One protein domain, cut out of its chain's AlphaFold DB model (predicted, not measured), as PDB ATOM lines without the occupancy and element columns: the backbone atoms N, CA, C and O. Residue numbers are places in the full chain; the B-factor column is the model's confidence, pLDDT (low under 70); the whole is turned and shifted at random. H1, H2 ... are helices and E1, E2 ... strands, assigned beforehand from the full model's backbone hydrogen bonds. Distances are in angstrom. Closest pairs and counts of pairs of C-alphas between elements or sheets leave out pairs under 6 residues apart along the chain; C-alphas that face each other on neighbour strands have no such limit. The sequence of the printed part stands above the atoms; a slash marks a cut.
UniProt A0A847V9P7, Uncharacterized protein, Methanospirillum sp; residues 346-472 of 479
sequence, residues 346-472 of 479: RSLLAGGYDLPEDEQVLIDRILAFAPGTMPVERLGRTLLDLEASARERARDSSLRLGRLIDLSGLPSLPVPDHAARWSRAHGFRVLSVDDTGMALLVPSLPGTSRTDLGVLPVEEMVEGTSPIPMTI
ATOM      1  N   ARG A 346     -12.521  48.408  37.501       38.66
ATOM      2  CA  ARG A 346     -11.599  49.540  37.723       38.66
ATOM      3  C   ARG A 346     -11.835  50.722  36.774       38.66
ATOM      4  O   ARG A 346     -11.506  51.844  37.136       38.66
ATOM      5  N   SER A 347     -12.414  50.506  35.592       38.88
ATOM      6  CA  SER A 347     -12.680  51.580  34.623       38.88
ATOM      7  C   SER A 347     -13.965  52.380  34.884       38.88
ATOM      8  O   SER A 347     -14.228  53.331  34.157       38.88
ATOM      9  N   LEU A 348     -14.760  52.023  35.898       43.50
ATOM     10  CA  LEU A 348     -16.093  52.605  36.130       43.50
ATOM     11  C   LEU A 348     -16.154  53.554  37.324       43.50
ATOM     12  O   LEU A 348     -16.956  54.482  37.324       43.50
ATOM     13  N   LEU A 349     -15.257  53.367  38.293       46.62
ATOM     14  CA  LEU A 349     -14.970  54.361  39.329       46.62
ATOM     15  C   LEU A 349     -13.752  55.230  38.962       46.62
ATOM     16  O   LEU A 349     -13.305  56.057  39.748       46.62
ATOM     17  N   ALA A 350     -13.290  55.141  37.707       40.28
ATOM     18  CA  ALA A 350     -12.301  56.029  37.092       40.28
ATOM     19  C   ALA A 350     -12.837  57.460  36.819       40.28
ATOM     20  O   ALA A 350     -12.419  58.120  35.871       40.28
ATOM     21  N   GLY A 351     -13.748  57.948  37.666       39.00
ATOM     22  CA  GLY A 351     -14.205  59.339  37.721       39.00
ATOM     23  C   GLY A 351     -13.270  60.265  38.509       39.00
ATOM     24  O   GLY A 351     -13.660  61.384  38.815       39.00
ATOM     25  N   GLY A 352     -12.060  59.807  38.858       37.66
ATOM     26  CA  GLY A 352     -11.032  60.626  39.509       37.66
ATOM     27  C   GLY A 352     -11.191  60.818  41.020       37.66
ATOM     28  O   GLY A 352     -10.566  61.721  41.567       37.66
ATOM     29  N   TYR A 353     -11.996  59.989  41.690       37.69
ATOM     30  CA  TYR A 353     -12.121  59.984  43.148       37.69
ATOM     31  C   TYR A 353     -11.470  58.729  43.728       37.69
ATOM     32  O   TYR A 353     -11.803  57.617  43.312       37.69
ATOM     33  N   ASP A 354     -10.564  58.912  44.690       51.09
ATOM     34  CA  ASP A 354     -10.001  57.805  45.462       51.09
ATOM     35  C   ASP A 354     -11.117  57.067  46.205       51.09
ATOM     36  O   ASP A 354     -11.925  57.663  46.925       51.09
ATOM     37  N   LEU A 355     -11.166  55.751  46.017       59.97
ATOM     38  CA  LEU A 355     -12.145  54.902  46.678       59.97
ATOM     39  C   LEU A 355     -11.692  54.617  48.115       59.97
ATOM     40  O   LEU A 355     -10.516  54.292  48.299       59.97
ATOM     41  N   PRO A 356     -12.566  54.688  49.136       65.88
ATOM     42  CA  PRO A 356     -12.189  54.278  50.486       65.88
ATOM     43  C   PRO A 356     -11.753  52.807  50.515       65.88
ATOM     44  O   PRO A 356     -12.281  51.977  49.770       65.88
ATOM     45  N   GLU A 357     -10.797  52.489  51.391       68.69
ATOM     46  CA  GLU A 357     -10.153  51.169  51.465       68.69
ATOM     47  C   GLU A 357     -11.168  50.022  51.594       68.69
ATOM     48  O   GLU A 357     -11.027  49.004  50.919       68.69
ATOM     49  N   ASP A 358     -12.243  50.210  52.366       67.31
ATOM     50  CA  ASP A 358     -13.304  49.214  52.552       67.31
ATOM     51  C   ASP A 358     -13.987  48.806  51.233       67.31
ATOM     52  O   ASP A 358     -14.276  47.629  51.011       67.31
ATOM     53  N   GLU A 359     -14.203  49.751  50.312       69.31
ATOM     54  CA  GLU A 359     -14.790  49.455  49.002       69.31
ATOM     55  C   GLU A 359     -13.781  48.849  48.037       69.31
ATOM     56  O   GLU A 359     -14.147  47.970  47.257       69.31
ATOM     57  N   GLN A 360     -12.509  49.250  48.120       70.69
ATOM     58  CA  GLN A 360     -11.443  48.560  47.390       70.69
ATOM     59  C   GLN A 360     -11.377  47.088  47.822       70.69
ATOM     60  O   GLN A 360     -11.334  46.205  46.970       70.69
ATOM     61  N   VAL A 361     -11.492  46.809  49.125       75.31
ATOM     62  CA  VAL A 361     -11.539  45.449  49.682       75.31
ATOM     63  C   VAL A 361     -12.784  44.676  49.227       75.31
ATOM     64  O   VAL A 361     -12.673  43.485  48.929       75.31
ATOM     65  N   LEU A 362     -13.963  45.302  49.143       78.00
ATOM     66  CA  LEU A 362     -15.169  44.650  48.608       78.00
ATOM     67  C   LEU A 362     -15.036  44.340  47.106       78.00
ATOM     68  O   LEU A 362     -15.353  43.226  46.684       78.00
ATOM     69  N   ILE A 363     -14.504  45.272  46.310       75.75
ATOM     70  CA  ILE A 363     -14.237  45.073  44.877       75.75
ATOM     71  C   ILE A 363     -13.190  43.977  44.661       75.75
ATOM     72  O   ILE A 363     -13.414  43.076  43.854       75.75
ATOM     73  N   ASP A 364     -12.083  43.992  45.400       72.56
ATOM     74  CA  ASP A 364     -11.040  42.971  45.292       72.56
ATOM     75  C   ASP A 364     -11.560  41.587  45.719       72.56
ATOM     76  O   ASP A 364     -11.182  40.587  45.112       72.56
ATOM     77  N   ARG A 365     -12.497  41.499  46.676       76.69
ATOM     78  CA  ARG A 365     -13.199  40.243  47.014       76.69
ATOM     79  C   ARG A 365     -14.111  39.744  45.893       76.69
ATOM     80  O   ARG A 365     -14.158  38.539  45.667       76.69
ATOM     81  N   ILE A 366     -14.801  40.639  45.183       78.06
ATOM     82  CA  ILE A 366     -15.609  40.292  43.999       78.06
ATOM     83  C   ILE A 366     -14.702  39.825  42.849       78.06
ATOM     84  O   ILE A 366     -15.004  38.836  42.188       78.06
ATOM     85  N   LEU A 367     -13.560  40.487  42.630       76.25
ATOM     86  CA  LEU A 367     -12.584  40.125  41.593       76.25
ATOM     87  C   LEU A 367     -11.777  38.858  41.925       76.25
ATOM     88  O   LEU A 367     -11.293  38.189  41.012       76.25
ATOM     89  N   ALA A 368     -11.614  38.534  43.210       77.62
ATOM     90  CA  ALA A 368     -10.984  37.307  43.693       77.62
ATOM     91  C   ALA A 368     -11.967  36.131  43.846       77.62
ATOM     92  O   ALA A 368     -11.546  35.038  44.229       77.62
ATOM     93  N   PHE A 369     -13.260  36.332  43.562       81.06
ATOM     94  CA  PHE A 369     -14.244  35.257  43.578       81.06
ATOM     95  C   PHE A 369     -13.910  34.218  42.499       81.06
ATOM     96  O   PHE A 369     -13.789  34.538  41.316       81.06
ATOM     97  N   ALA A 370     -13.759  32.965  42.920       80.62
ATOM     98  CA  ALA A 370     -13.524  31.834  42.039       80.62
ATOM     99  C   ALA A 370     -14.802  30.980  42.010       80.62
ATOM    100  O   ALA A 370     -15.042  30.246  42.967       80.62
ATOM    101  N   PRO A 371     -15.631  31.056  40.949       75.00
ATOM    102  CA  PRO A 371     -16.936  30.389  40.933       75.00
ATOM    103  C   PRO A 371     -16.822  28.864  41.039       75.00
ATOM    104  O   PRO A 371     -17.709  28.225  41.577       75.00
ATOM    105  N   GLY A 372     -15.713  28.270  40.592       76.38
ATOM    106  CA  GLY A 372     -15.484  26.826  40.702       76.38
ATOM    107  C   GLY A 372     -15.023  26.321  42.079       76.38
ATOM    108  O   GLY A 372     -14.578  25.180  42.149       76.38
ATOM    109  N   THR A 373     -14.993  27.165  43.120       79.25
ATOM    110  CA  THR A 373     -14.575  26.781  44.489       79.25
ATOM    111  C   THR A 373     -15.249  27.579  45.614       79.25
ATOM    112  O   THR A 373     -14.914  27.392  46.789       79.25
ATOM    113  N   MET A 374     -16.131  28.531  45.293       81.25
ATOM    114  CA  MET A 374     -16.737  29.438  46.268       81.25
ATOM    115  C   MET A 374     -18.246  29.567  46.034       81.25
ATOM    116  O   MET A 374     -18.650  29.837  44.906       81.25
ATOM    117  N   PRO A 375     -19.067  29.486  47.098       85.94
ATOM    118  CA  PRO A 375     -20.521  29.504  46.977       85.94
ATOM    119  C   PRO A 375     -21.043  30.873  46.529       85.94
ATOM    120  O   PRO A 375     -20.603  31.918  47.039       85.94
ATOM    121  N   VAL A 376     -22.008  30.884  45.606       85.88
ATOM    122  CA  VAL A 376     -22.554  32.127  45.036       85.88
ATOM    123  C   VAL A 376     -23.229  33.047  46.059       85.88
ATOM    124  O   VAL A 376     -23.215  34.267  45.875       85.88
ATOM    125  N   GLU A 377     -23.739  32.543  47.187       86.69
ATOM    126  CA  GLU A 377     -24.315  33.377  48.252       86.69
ATOM    127  C   GLU A 377     -23.264  34.309  48.867       86.69
ATOM    128  O   GLU A 377     -23.589  35.378  49.387       86.69
ATOM    129  N   ARG A 378     -21.984  33.913  48.860       84.69
ATOM    130  CA  ARG A 378     -20.891  34.754  49.365       84.69
ATOM    131  C   ARG A 378     -20.628  35.927  48.424       84.69
ATOM    132  O   ARG A 378     -20.431  37.047  48.902       84.69
ATOM    133  N   LEU A 379     -20.670  35.682  47.113       83.75
ATOM    134  CA  LEU A 379     -20.622  36.738  46.104       83.75
ATOM    135  C   LEU A 379     -21.828  37.671  46.264       83.75
ATOM    136  O   LEU A 379     -21.646  38.879  46.377       83.75
ATOM    137  N   GLY A 380     -23.038  37.115  46.375       83.81
ATOM    138  CA  GLY A 380     -24.269  37.886  46.546       83.81
ATOM    139  C   GLY A 380     -24.261  38.797  47.779       83.81
ATOM    140  O   GLY A 380     -24.545  39.984  47.651       83.81
ATOM    141  N   ARG A 381     -23.841  38.302  48.954       85.88
ATOM    142  CA  ARG A 381     -23.675  39.153  50.153       85.88
ATOM    143  C   ARG A 381     -22.660  40.277  49.930       85.88
ATOM    144  O   ARG A 381     -22.966  41.428  50.210       85.88
ATOM    145  N   THR A 382     -21.498  39.967  49.349       82.81
ATOM    146  CA  THR A 382     -20.448  40.970  49.066       82.81
ATOM    147  C   THR A 382     -20.942  42.058  48.101       82.81
ATOM    148  O   THR A 382     -20.600  43.228  48.256       82.81
ATOM    149  N   LEU A 383     -21.780  41.690  47.127       82.19
ATOM    150  CA  LEU A 383     -22.425  42.626  46.206       82.19
ATOM    151  C   LEU A 383     -23.475  43.511  46.907       82.19
ATOM    152  O   LEU A 383     -23.515  44.713  46.650       82.19
ATOM    153  N   LEU A 384     -24.291  42.955  47.809       84.69
ATOM    154  CA  LEU A 384     -25.263  43.724  48.603       84.69
ATOM    155  C   LEU A 384     -24.580  44.705  49.573       84.69
ATOM    156  O   LEU A 384     -25.043  45.834  49.722       84.69
ATOM    157  N   ASP A 385     -23.461  44.309  50.182       83.81
ATOM    158  CA  ASP A 385     -22.672  45.170  51.073       83.81
ATOM    159  C   ASP A 385     -22.011  46.331  50.298       83.81
ATOM    160  O   ASP A 385     -21.978  47.472  50.773       83.81
ATOM    161  N   LEU A 386     -21.549  46.074  49.066       79.25
ATOM    162  CA  LEU A 386     -21.047  47.106  48.152       79.25
ATOM    163  C   LEU A 386     -22.160  48.059  47.682       79.25
ATOM    164  O   LEU A 386     -21.940  49.261  47.562       79.25
ATOM    165  N   GLU A 387     -23.378  47.561  47.452       79.19
ATOM    166  CA  GLU A 387     -24.520  48.428  47.152       79.19
ATOM    167  C   GLU A 387     -24.897  49.319  48.348       79.19
ATOM    168  O   GLU A 387     -25.170  50.508  48.171       79.19
ATOM    169  N   ALA A 388     -24.913  48.763  49.564       78.62
ATOM    170  CA  ALA A 388     -25.250  49.505  50.775       78.62
ATOM    171  C   ALA A 388     -24.258  50.652  51.038       78.62
ATOM    172  O   ALA A 388     -24.680  51.798  51.215       78.62
ATOM    173  N   SER A 389     -22.955  50.362  50.978       75.12
ATOM    174  CA  SER A 389     -21.879  51.349  51.160       75.12
ATOM    175  C   SER A 389     -21.872  52.435  50.072       75.12
ATOM    176  O   SER A 389     -21.756  53.624  50.389       75.12
ATOM    177  N   ALA A 390     -22.115  52.069  48.808       71.38
ATOM    178  CA  ALA A 390     -22.240  53.034  47.716       71.38
ATOM    179  C   ALA A 390     -23.440  53.988  47.899       71.38
ATOM    180  O   ALA A 390     -23.305  55.199  47.701       71.38
ATOM    181  N   ARG A 391     -24.610  53.468  48.310       74.75
ATOM    182  CA  ARG A 391     -25.811  54.283  48.584       74.75
ATOM    183  C   ARG A 391     -25.605  55.240  49.756       74.75
ATOM    184  O   ARG A 391     -26.013  56.397  49.660       74.75
ATOM    185  N   GLU A 392     -24.980  54.780  50.840       76.06
ATOM    186  CA  GLU A 392     -24.727  55.600  52.030       76.06
ATOM    187  C   GLU A 392     -23.864  56.824  51.697       76.06
ATOM    188  O   GLU A 392     -24.225  57.954  52.042       76.06
ATOM    189  N   ARG A 393     -22.770  56.630  50.948       69.44
ATOM    190  CA  ARG A 393     -21.857  57.726  50.584       69.44
ATOM    191  C   ARG A 393     -22.437  58.677  49.549       69.44
ATOM    192  O   ARG A 393     -22.298  59.889  49.698       69.44
ATOM    193  N   ALA A 394     -23.087  58.152  48.512       64.94
ATOM    194  CA  ALA A 394     -23.713  58.985  47.489       64.94
ATOM    195  C   ALA A 394     -24.944  59.744  48.017       64.94
ATOM    196  O   ALA A 394     -25.378  60.709  47.391       64.94
ATOM    197  N   ARG A 395     -25.532  59.285  49.137       66.25
ATOM    198  CA  ARG A 395     -26.882  59.650  49.612       66.25
ATOM    199  C   ARG A 395     -27.966  59.469  48.541       66.25
ATOM    200  O   ARG A 395     -29.043  60.054  48.632       66.25
ATOM    201  N   ASP A 396     -27.677  58.644  47.540       57.66
ATOM    202  CA  ASP A 396     -28.514  58.421  46.373       57.66
ATOM    203  C   ASP A 396     -29.135  57.028  46.459       57.66
ATOM    204  O   ASP A 396     -28.506  56.001  46.186       57.66
ATOM    205  N   SER A 397     -30.409  57.001  46.844       60.44
ATOM    206  CA  SER A 397     -31.210  55.784  46.919       60.44
ATOM    207  C   SER A 397     -31.570  55.205  45.546       60.44
ATOM    208  O   SER A 397     -32.178  54.135  45.503       60.44
ATOM    209  N   SER A 398     -31.197  55.854  44.434       55.56
ATOM    210  CA  SER A 398     -31.368  55.350  43.065       55.56
ATOM    211  C   SER A 398     -30.190  54.505  42.564       55.56
ATOM    212  O   SER A 398     -30.333  53.799  41.561       55.56
ATOM    213  N   LEU A 399     -29.051  54.494  43.271       59.59
ATOM    214  CA  LEU A 399     -27.973  53.554  42.973       59.59
ATOM    215  C   LEU A 399     -28.469  52.117  43.197       59.59
ATOM    216  O   LEU A 399     -28.965  51.741  44.269       59.59
ATOM    217  N   ARG A 400     -28.397  51.335  42.117       66.25
ATOM    218  CA  ARG A 400     -28.889  49.959  42.013       66.25
ATOM    219  C   ARG A 400     -27.755  49.046  41.591       66.25
ATOM    220  O   ARG A 400     -27.070  49.321  40.605       66.25
ATOM    221  N   LEU A 401     -27.640  47.914  42.267       67.62
ATOM    222  CA  LEU A 401     -26.654  46.887  41.997       67.62
ATOM    223  C   LEU A 401     -26.779  46.350  40.563       67.62
ATOM    224  O   LEU A 401     -25.761  46.128  39.925       67.62
ATOM    225  N   GLY A 402     -27.988  46.267  39.992       58.28
ATOM    226  CA  GLY A 402     -28.173  45.930  38.571       58.28
ATOM    227  C   GLY A 402     -27.369  46.832  37.618       58.28
ATOM    228  O   GLY A 402     -26.684  46.330  36.733       58.28
ATOM    229  N   ARG A 403     -27.334  48.149  37.877       57.03
ATOM    230  CA  ARG A 403     -26.561  49.131  37.090       57.03
ATOM    231  C   ARG A 403     -25.045  49.007  37.305       57.03
ATOM    232  O   ARG A 403     -24.277  49.403  36.436       57.03
ATOM    233  N   LEU A 404     -24.622  48.468  38.450       60.41
ATOM    234  CA  LEU A 404     -23.221  48.154  38.756       60.41
ATOM    235  C   LEU A 404     -22.790  46.812  38.134       60.41
ATOM    236  O   LEU A 404     -21.646  46.681  37.703       60.41
ATOM    237  N   ILE A 405     -23.699  45.830  38.049       62.22
ATOM    238  CA  ILE A 405     -23.432  44.502  37.479       62.22
ATOM    239  C   ILE A 405     -23.491  44.492  35.949       62.22
ATOM    240  O   ILE A 405     -22.686  43.808  35.328       62.22
ATOM    241  N   ASP A 406     -24.353  45.299  35.320       53.44
ATOM    242  CA  ASP A 406     -24.378  45.491  33.854       53.44
ATOM    243  C   ASP A 406     -23.008  45.889  33.262       53.44
ATOM    244  O   ASP A 406     -22.797  45.826  32.050       53.44
ATOM    245  N   LEU A 407     -22.078  46.313  34.121       47.53
ATOM    246  CA  LEU A 407     -20.763  46.827  33.780       47.53
ATOM    247  C   LEU A 407     -19.617  46.028  34.445       47.53
ATOM    248  O   LEU A 407     -18.453  46.218  34.081       47.53
ATOM    249  N   SER A 408     -19.907  45.121  35.390       51.00
ATOM    250  CA  SER A 408     -18.894  44.301  36.059       51.00
ATOM    251  C   SER A 408     -18.758  42.934  35.386       51.00
ATOM    252  O   SER A 408     -19.699  42.153  35.275       51.00
ATOM    253  N   GLY A 409     -17.546  42.629  34.916       55.59
ATOM    254  CA  GLY A 409     -17.202  41.315  34.369       55.59
ATOM    255  C   GLY A 409     -17.072  40.278  35.480       55.59
ATOM    256  O   GLY A 409     -15.953  39.876  35.795       55.59
ATOM    257  N   LEU A 410     -18.195  39.900  36.098       68.62
ATOM    258  CA  LEU A 410     -18.243  38.873  37.136       68.62
ATOM    259  C   LEU A 410     -17.652  37.558  36.598       68.62
ATOM    260  O   LEU A 410     -18.065  37.106  35.526       68.62
ATOM    261  N   PRO A 411     -16.699  36.932  37.311       60.88
ATOM    262  CA  PRO A 411     -16.204  35.615  36.942       60.88
ATOM    263  C   PRO A 411     -17.300  34.582  37.220       60.88
ATOM    264  O   PRO A 411     -17.587  34.268  38.373       60.88
ATOM    265  N   SER A 412     -17.904  34.058  36.156       69.50
ATOM    266  CA  SER A 412     -18.967  33.056  36.201       69.50
ATOM    267  C   SER A 412     -18.575  31.790  35.441       69.50
ATOM    268  O   SER A 412     -17.834  31.838  34.455       69.50
ATOM    269  N   LEU A 413     -19.067  30.637  35.903       72.69
ATOM    270  CA  LEU A 413     -19.060  29.414  35.100       72.69
ATOM    271  C   LEU A 413     -20.016  29.556  33.899       72.69
ATOM    272  O   LEU A 413     -20.945  30.369  33.950       72.69
ATOM    273  N   PRO A 414     -19.808  28.789  32.809       77.38
ATOM    274  CA  PRO A 414     -20.707  28.808  31.659       77.38
ATOM    275  C   PRO A 414     -22.135  28.446  32.085       77.38
ATOM    276  O   PRO A 414     -22.406  27.321  32.497       77.38
ATOM    277  N   VAL A 415     -23.047  29.414  31.975       80.75
ATOM    278  CA  VAL A 415     -24.466  29.241  32.308       80.75
ATOM    279  C   VAL A 415     -25.117  28.316  31.271       80.75
ATOM    280  O   VAL A 415     -25.069  28.646  30.084       80.75
ATOM    281  N   PRO A 416     -25.752  27.199  31.669       84.19
ATOM    282  CA  PRO A 416     -26.438  26.321  30.725       84.19
ATOM    283  C   PRO A 416     -27.611  27.003  30.011       84.19
ATOM    284  O   PRO A 416     -28.340  27.808  30.598       84.19
ATOM    285  N   ASP A 417     -27.841  26.639  28.745       85.69
ATOM    286  CA  ASP A 417     -28.847  27.294  27.897       85.69
ATOM    287  C   ASP A 417     -30.269  27.236  28.474       85.69
ATOM    288  O   ASP A 417     -31.014  28.206  28.346       85.69
ATOM    289  N   HIS A 418     -30.647  26.136  29.137       85.62
ATOM    290  CA  HIS A 418     -31.963  25.999  29.770       85.62
ATOM    291  C   HIS A 418     -32.160  27.038  30.886       85.62
ATOM    292  O   HIS A 418     -33.137  27.781  30.854       85.62
ATOM    293  N   ALA A 419     -31.179  27.207  31.779       84.88
ATOM    294  CA  ALA A 419     -31.201  28.221  32.832       84.88
ATOM    295  C   ALA A 419     -31.200  29.656  32.266       84.88
ATOM    296  O   ALA A 419     -31.877  30.554  32.778       84.88
ATOM    297  N   ALA A 420     -30.490  29.885  31.158       84.56
ATOM    298  CA  ALA A 420     -30.510  31.163  30.450       84.56
ATOM    299  C   ALA A 420     -31.853  31.448  29.744       84.56
ATOM    300  O   ALA A 420     -32.231  32.614  29.609       84.56
ATOM    301  N   ARG A 421     -32.592  30.426  29.290       86.38
ATOM    302  CA  ARG A 421     -33.956  30.582  28.747       86.38
ATOM    303  C   ARG A 421     -34.984  30.778  29.859       86.38
ATOM    304  O   ARG A 421     -35.751  31.735  29.781       86.38
ATOM    305  N   TRP A 422     -34.929  29.959  30.911       90.38
ATOM    306  CA  TRP A 422     -35.779  30.084  32.097       90.38
ATOM    307  C   TRP A 422     -35.658  31.476  32.724       90.38
ATOM    308  O   TRP A 422     -36.656  32.177  32.855       90.38
ATOM    309  N   SER A 423     -34.437  31.943  33.017       86.19
ATOM    310  CA  SER A 423     -34.257  33.250  33.668       86.19
ATOM    311  C   SER A 423     -34.882  34.389  32.856       86.19
ATOM    312  O   SER A 423     -35.647  35.171  33.415       86.19
ATOM    313  N   ARG A 424     -34.684  34.428  31.529       84.50
ATOM    314  CA  ARG A 424     -35.329  35.424  30.653       84.50
ATOM    315  C   ARG A 424     -36.856  35.336  30.672       84.50
ATOM    316  O   ARG A 424     -37.499  36.380  30.731       84.50
ATOM    317  N   ALA A 425     -37.427  34.131  30.629       84.62
ATOM    318  CA  ALA A 425     -38.878  33.930  30.657       84.62
ATOM    319  C   ALA A 425     -39.509  34.390  31.985       84.62
ATOM    320  O   ALA A 425     -40.578  34.993  31.979       84.62
ATOM    321  N   HIS A 426     -38.813  34.179  33.107       83.38
ATOM    322  CA  HIS A 426     -39.269  34.560  34.450       83.38
ATOM    323  C   HIS A 426     -38.790  35.960  34.894       83.38
ATOM    324  O   HIS A 426     -38.990  36.352  36.040       83.38
ATOM    325  N   GLY A 427     -38.175  36.746  34.000       81.88
ATOM    326  CA  GLY A 427     -37.771  38.130  34.276       81.88
ATOM    327  C   GLY A 427     -36.492  38.293  35.109       81.88
ATOM    328  O   GLY A 427     -36.219  39.390  35.597       81.88
ATOM    329  N   PHE A 428     -35.667  37.257  35.244       84.12
ATOM    330  CA  PHE A 428     -34.385  37.263  35.958       84.12
ATOM    331  C   PHE A 428     -33.178  37.272  35.007       84.12
ATOM    332  O   PHE A 428     -33.257  36.872  33.847       84.12
ATOM    333  N   ARG A 429     -32.019  37.681  35.526       83.06
ATOM    334  CA  ARG A 429     -30.716  37.509  34.879       83.06
ATOM    335  C   ARG A 429     -29.798  36.686  35.779       83.06
ATOM    336  O   ARG A 429     -29.620  37.024  36.947       83.06
ATOM    337  N   VAL A 430     -29.184  35.646  35.214       84.25
ATOM    338  CA  VAL A 430     -28.107  34.889  35.870       84.25
ATOM    339  C   VAL A 430     -26.835  35.734  35.900       84.25
ATOM    340  O   VAL A 430     -26.415  36.264  34.870       84.25
ATOM    341  N   LEU A 431     -26.231  35.858  37.080       80.19
ATOM    342  CA  LEU A 431     -24.994  36.605  37.314       80.19
ATOM    343  C   LEU A 431     -23.767  35.697  37.368       80.19
ATOM    344  O   LEU A 431     -22.736  35.998  36.773       80.19
ATOM    345  N   SER A 432     -23.889  34.594  38.102       83.94
ATOM    346  CA  SER A 432     -22.857  33.575  38.259       83.94
ATOM    347  C   SER A 432     -23.499  32.234  38.572       83.94
ATOM    348  O   SER A 432     -24.593  32.193  39.128       83.94
ATOM    349  N   VAL A 433     -22.790  31.161  38.241       84.12
ATOM    350  CA  VAL A 433     -23.068  29.786  38.668       84.12
ATOM    351  C   VAL A 433     -21.806  29.268  39.358       84.12
ATOM    352  O   VAL A 433     -20.712  29.616  38.899       84.12
ATOM    353  N   ASP A 434     -21.938  28.512  40.449       84.69
ATOM    354  CA  ASP A 434     -20.813  27.847  41.130       84.69
ATOM    355  C   ASP A 434     -20.667  26.355  40.779       84.69
ATOM    356  O   ASP A 434     -21.441  25.797  40.000       84.69
ATOM    357  N   ASP A 435     -19.628  25.710  41.316       81.50
ATOM    358  CA  ASP A 435     -19.340  24.284  41.129       81.50
ATOM    359  C   ASP A 435     -20.411  23.348  41.705       81.50
ATOM    360  O   ASP A 435     -20.510  22.202  41.265       81.50
ATOM    361  N   THR A 436     -21.241  23.832  42.634       84.50
ATOM    362  CA  THR A 436     -22.381  23.079  43.179       84.50
ATOM    363  C   THR A 436     -23.635  23.170  42.308       84.50
ATOM    364  O   THR A 436     -24.617  22.484  42.576       84.50
ATOM    365  N   GLY A 437     -23.603  23.983  41.245       83.88
ATOM    366  CA  GLY A 437     -24.733  24.192  40.345       83.88
ATOM    367  C   GLY A 437     -25.732  25.239  40.838       83.88
ATOM    368  O   GLY A 437     -26.844  25.297  40.316       83.88
ATOM    369  N   MET A 438     -25.367  26.083  41.808       89.00
ATOM    370  CA  MET A 438     -26.233  27.157  42.302       89.00
ATOM    371  C   MET A 438     -26.062  28.420  41.452       89.00
ATOM    372  O   MET A 438     -24.947  28.896  41.235       89.00
ATOM    373  N   ALA A 439     -27.171  28.978  40.961       86.94
ATOM    374  CA  ALA A 439     -27.201  30.191  40.150       86.94
ATOM    375  C   ALA A 439     -27.579  31.418  40.989       86.94
ATOM    376  O   ALA A 439     -28.651  31.474  41.591       86.94
ATOM    377  N   LEU A 440     -26.732  32.450  40.957       87.38
ATOM    378  CA  LEU A 440     -27.049  33.778  41.477       87.38
ATOM    379  C   LEU A 440     -27.921  34.533  40.472       87.38
ATOM    380  O   LEU A 440     -27.516  34.747  39.327       87.38
ATOM    381  N   LEU A 441     -29.090  34.979  40.917       86.88
ATOM    382  CA  LEU A 441     -30.102  35.654  40.113       86.88
ATOM    383  C   LEU A 441     -30.295  37.101  40.576       86.88
ATOM    384  O   LEU A 441     -30.359  37.384  41.772       86.88
ATOM    385  N   VAL A 442     -30.467  38.011  39.617       85.19
ATOM    386  CA  VAL A 442     -30.978  39.369  39.860       85.19
ATOM    387  C   VAL A 442     -32.270  39.591  39.065       85.19
ATOM    388  O   VAL A 442     -32.345  39.165  37.907       85.19
ATOM    389  N   PRO A 443     -33.298  40.248  39.632       79.69
ATOM    390  CA  PRO A 443     -34.455  40.706  38.872       79.69
ATOM    391  C   PRO A 443     -34.030  41.645  37.735       79.69
ATOM    392  O   PRO A 443     -33.263  42.584  37.945       79.69
ATOM    393  N   SER A 444     -34.544  41.413  36.527       71.38
ATOM    394  CA  SER A 444     -34.306  42.287  35.366       71.38
ATOM    395  C   SER A 444     -35.165  43.551  35.410       71.38
ATOM    396  O   SER A 444     -34.842  44.545  34.761       71.38
ATOM    397  N   LEU A 445     -36.268  43.516  36.165       65.00
ATOM    398  CA  LEU A 445     -37.125  44.669  36.418       65.00
ATOM    399  C   LEU A 445     -36.606  45.449  37.638       65.00
ATOM    400  O   LEU A 445     -36.318  44.837  38.670       65.00
ATOM    401  N   PRO A 446     -36.497  46.789  37.565       58.16
ATOM    402  CA  PRO A 446     -36.040  47.594  38.690       58.16
ATOM    403  C   PRO A 446     -37.081  47.602  39.819       58.16
ATOM    404  O   PRO A 446     -38.088  48.308  39.754       58.16
ATOM    405  N   GLY A 447     -36.805  46.843  40.882       55.53
ATOM    406  CA  GLY A 447     -37.556  46.893  42.138       55.53
ATOM    407  C   GLY A 447     -37.534  48.291  42.769       55.53
ATOM    408  O   GLY A 447     -36.526  49.009  42.731       55.53
ATOM    409  N   THR A 448     -38.662  48.689  43.360       51.69
ATOM    410  CA  THR A 448     -38.917  50.075  43.789       51.69
ATOM    411  C   THR A 448     -38.115  50.517  45.016       51.69
ATOM    412  O   THR A 448     -37.870  51.713  45.161       51.69
ATOM    413  N   SER A 449     -37.643  49.598  45.866       54.84
ATOM    414  CA  SER A 449     -36.966  49.932  47.135       54.84
ATOM    415  C   SER A 449     -35.606  49.256  47.357       54.84
ATOM    416  O   SER A 449     -34.724  49.862  47.967       54.84
ATOM    417  N   ARG A 450     -35.402  48.029  46.863       61.19
ATOM    418  CA  ARG A 450     -34.213  47.206  47.133       61.19
ATOM    419  C   ARG A 450     -33.808  46.397  45.900       61.19
ATOM    420  O   ARG A 450     -34.649  46.111  45.050       61.19
ATOM    421  N   THR A 451     -32.526  46.042  45.785       69.38
ATOM    422  CA  THR A 451     -32.110  44.958  44.889       69.38
ATOM    423  C   THR A 451     -32.055  43.681  45.707       69.38
ATOM    424  O   THR A 451     -31.196  43.535  46.571       69.38
ATOM    425  N   ASP A 452     -32.989  42.781  45.434       75.44
ATOM    426  CA  ASP A 452     -33.035  41.466  46.056       75.44
ATOM    427  C   ASP A 452     -32.311  40.482  45.137       75.44
ATOM    428  O   ASP A 452     -32.696  40.300  43.982       75.44
ATOM    429  N   LEU A 453     -31.218  39.893  45.625       82.75
ATOM    430  CA  LEU A 453     -30.530  38.807  44.929       82.75
ATOM    431  C   LEU A 453     -31.149  37.481  45.357       82.75
ATOM    432  O   LEU A 453     -31.285  37.227  46.553       82.75
ATOM    433  N   GLY A 454     -31.496  36.641  44.388       84.31
ATOM    434  CA  GLY A 454     -31.963  35.279  44.627       84.31
ATOM    435  C   GLY A 454     -30.863  34.260  44.352       84.31
ATOM    436  O   GLY A 454     -29.976  34.515  43.537       84.31
ATOM    437  N   VAL A 455     -30.945  33.088  44.977       87.56
ATOM    438  CA  VAL A 455     -30.220  31.890  44.537       87.56
ATOM    439  C   VAL A 455     -31.213  30.788  44.208       87.56
ATOM    440  O   VAL A 455     -32.242  30.653  44.869       87.56
ATOM    441  N   LEU A 456     -30.910  30.025  43.165       89.31
ATOM    442  CA  LEU A 456     -31.702  28.887  42.724       89.31
ATOM    443  C   LEU A 456     -30.765  27.827  42.114       89.31
ATOM    444  O   LEU A 456     -29.863  28.211  41.365       89.31
ATOM    445  N   PRO A 457     -30.926  26.522  42.397       89.06
ATOM    446  CA  PRO A 457     -30.165  25.488  41.705       89.06
ATOM    447  C   PRO A 457     -30.531  25.457  40.218       89.06
ATOM    448  O   PRO A 457     -31.699  25.520  39.837       89.06
ATOM    449  N   VAL A 458     -29.519  25.318  39.364       85.94
ATOM    450  CA  VAL A 458     -29.665  25.245  37.901       85.94
ATOM    451  C   VAL A 458     -30.575  24.086  37.476       85.94
ATOM    452  O   VAL A 458     -31.307  24.216  36.499       85.94
ATOM    453  N   GLU A 459     -30.587  22.990  38.239       86.06
ATOM    454  CA  GLU A 459     -31.446  21.821  37.999       86.06
ATOM    455  C   GLU A 459     -32.950  22.119  38.138       86.06
ATOM    456  O   GLU A 459     -33.759  21.455  37.494       86.06
ATOM    457  N   GLU A 460     -33.338  23.137  38.916       85.88
ATOM    458  CA  GLU A 460     -34.734  23.584  39.042       85.88
ATOM    459  C   GLU A 460     -35.124  24.612  37.965       85.88
ATOM    460  O   GLU A 460     -36.306  24.893  37.780       85.88
ATOM    461  N   MET A 461     -34.167  25.158  37.204       86.00
ATOM    462  CA  MET A 461     -34.401  26.183  36.173       86.00
ATOM    463  C   MET A 461     -34.898  25.575  34.847       86.00
ATOM    464  O   MET A 461     -34.309  25.782  33.780       86.00
ATOM    465  N   VAL A 462     -35.983  24.800  34.918       84.50
ATOM    466  CA  VAL A 462     -36.557  24.034  33.800       84.50
ATOM    467  C   VAL A 462     -37.757  24.761  33.193       84.50
ATOM    468  O   VAL A 462     -38.600  25.313  33.899       84.50
ATOM    469  N   GLU A 463     -37.864  24.750  31.863       78.12
ATOM    470  CA  GLU A 463     -38.988  25.350  31.131       78.12
ATOM    471  C   GLU A 463     -40.349  24.831  31.627       78.12
ATOM    472  O   GLU A 463     -40.556  23.629  31.776       78.12
ATOM    473  N   GLY A 464     -41.279  25.754  31.890       71.94
ATOM    474  CA  GLY A 464     -42.608  25.449  32.435       71.94
ATOM    475  C   GLY A 464     -42.674  25.338  33.963       71.94
ATOM    476  O   GLY A 464     -43.774  25.327  34.511       71.94
ATOM    477  N   THR A 465     -41.540  25.314  34.669       76.81
ATOM    478  CA  THR A 465     -41.508  25.402  36.140       76.81
ATOM    479  C   THR A 465     -41.345  26.853  36.596       76.81
ATOM    480  O   THR A 465     -40.705  27.655  35.922       76.81
ATOM    481  N   SER A 466     -41.910  27.211  37.752       77.81
ATOM    482  CA  SER A 466     -41.758  28.548  38.346       77.81
ATOM    483  C   SER A 466     -41.272  28.470  39.800       77.81
ATOM    484  O   SER A 466     -41.990  28.923  40.699       77.81
ATOM    485  N   PRO A 467     -40.092  27.879  40.066       81.31
ATOM    486  CA  PRO A 467     -39.509  27.894  41.402       81.31
ATOM    487  C   PRO A 467     -39.256  29.333  41.871       81.31
ATOM    488  O   PRO A 467     -38.989  30.236  41.074       81.31
ATOM    489  N   ILE A 468     -39.351  29.548  43.183       83.19
ATOM    490  CA  ILE A 468     -39.144  30.852  43.816       83.19
ATOM    491  C   ILE A 468     -37.669  30.941  44.237       83.19
ATOM    492  O   ILE A 468     -37.259  30.161  45.098       83.19
ATOM    493  N   PRO A 469     -36.863  31.870  43.684       83.88
ATOM    494  CA  PRO A 469     -35.476  32.039  44.107       83.88
ATOM    495  C   PRO A 469     -35.373  32.380  45.596       83.88
ATOM    496  O   PRO A 469     -36.092  33.248  46.094       83.88
ATOM    497  N   MET A 470     -34.441  31.746  46.305       85.94
ATOM    498  CA  MET A 470     -34.208  32.012  47.720       85.94
ATOM    499  C   MET A 470     -33.465  33.342  47.889       85.94
ATOM    500  O   MET A 470     -32.321  33.479  47.455       85.94
ATOM    501  N   THR A 471     -34.102  34.331  48.515       85.19
ATOM    502  CA  THR A 471     -33.513  35.666  48.697       85.19
ATOM    503  C   THR A 471     -32.304  35.634  49.633       85.19
ATOM    504  O   THR A 471     -32.390  35.163  50.767       85.19
ATOM    505  N   ILE A 472     -31.186  36.211  49.195       80.81
ATOM    506  CA  ILE A 472     -29.996  36.412  50.023       80.81
ATOM    507  C   ILE A 472     -30.248  37.589  50.981       80.81
ATOM    508  O   ILE A 472     -30.437  38.717  50.516       80.81
TER     509      ILE A 472
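What this domain is: This is residues 346 to 472 of the 479 residues of an uncharacterized protein of Methanospirillum sp (UniProt A0A847V9P7). A small three-stranded sheet, E1 E2 E3, has H4 over one face, while the helical hairpin of H1 and H2 extends away from it, meeting the sheet through the first residues of H2; short H3 sits between H2 and the sheet. Residues 349 to 357 stick out beside the hairpin, and the tail pairs its residues 470 to 471 with E3. The printed part has 127 residues, in the order H1 H2 H3 H4 E1 E2 E3, under half in named elements; the class is mixed, and E1 - E2 - E3 is antiparallel. The whole is compact, radius of gyration of the C-alphas 14.9 A, spanning 46 by 33 by 21 A.

Where its parts are: E1 is residues 428 to 433, 13.8 A; E2, 438 to 443, 16.2 A; E3, 454 to 457. H4 is 417 to 425, 12.3 A; H3, 401 to 405; H2, 376 to 394, 27.0 A. H1 is 357 to 367, 15.0 A, beginning at C-alpha 357 (-10.153, 51.169, 51.465). E3 ends at C-alpha 457 (-30.165, 25.488, 41.705).

How they stand to each other: The strands form a meander, each the antiparallel neighbour of the one before; N 429 and O 442 are 2.8 A apart, N 439 and O 456 2.8 A. H4 is on the sheet at a height of 8.4 A, over E1 and only just E2, with 3 C-alphas on E2; it runs along the strands, at 9 degrees to E1 on the local plane. H2 only grazes the sheet with residues 376 to 380; the closest C-alphas of H2 and E2, Val 376 and Leu 440, are 6.0 A apart. H3 only grazes it too, and only just touches H2, with 3 pairs of C-alphas within 8 A, closest Glu 387 and Leu 401, 5.8 A; H2 does so with residues 383 to 387 alone. H1 and H2 touch, closest C-alphas Leu 362 and Leu 386, 6.4 A, at a shallow tilt of 33 degrees, only just short of steep, opposite ways. H1 is apart from the strands. Every O i to N i+4 pair is within hydrogen-bond range in H1, H2 and H3; in H4, 4 of 5.

The domain as a whole: The C-alphas of Gly 352 and Gly 464, farthest apart, are 47.8 A apart. The printed part has no cut; the link H3 to H4 is long. pLDDT is under 70 at residues 346 to 359, 393 to 412 and 445 to 451.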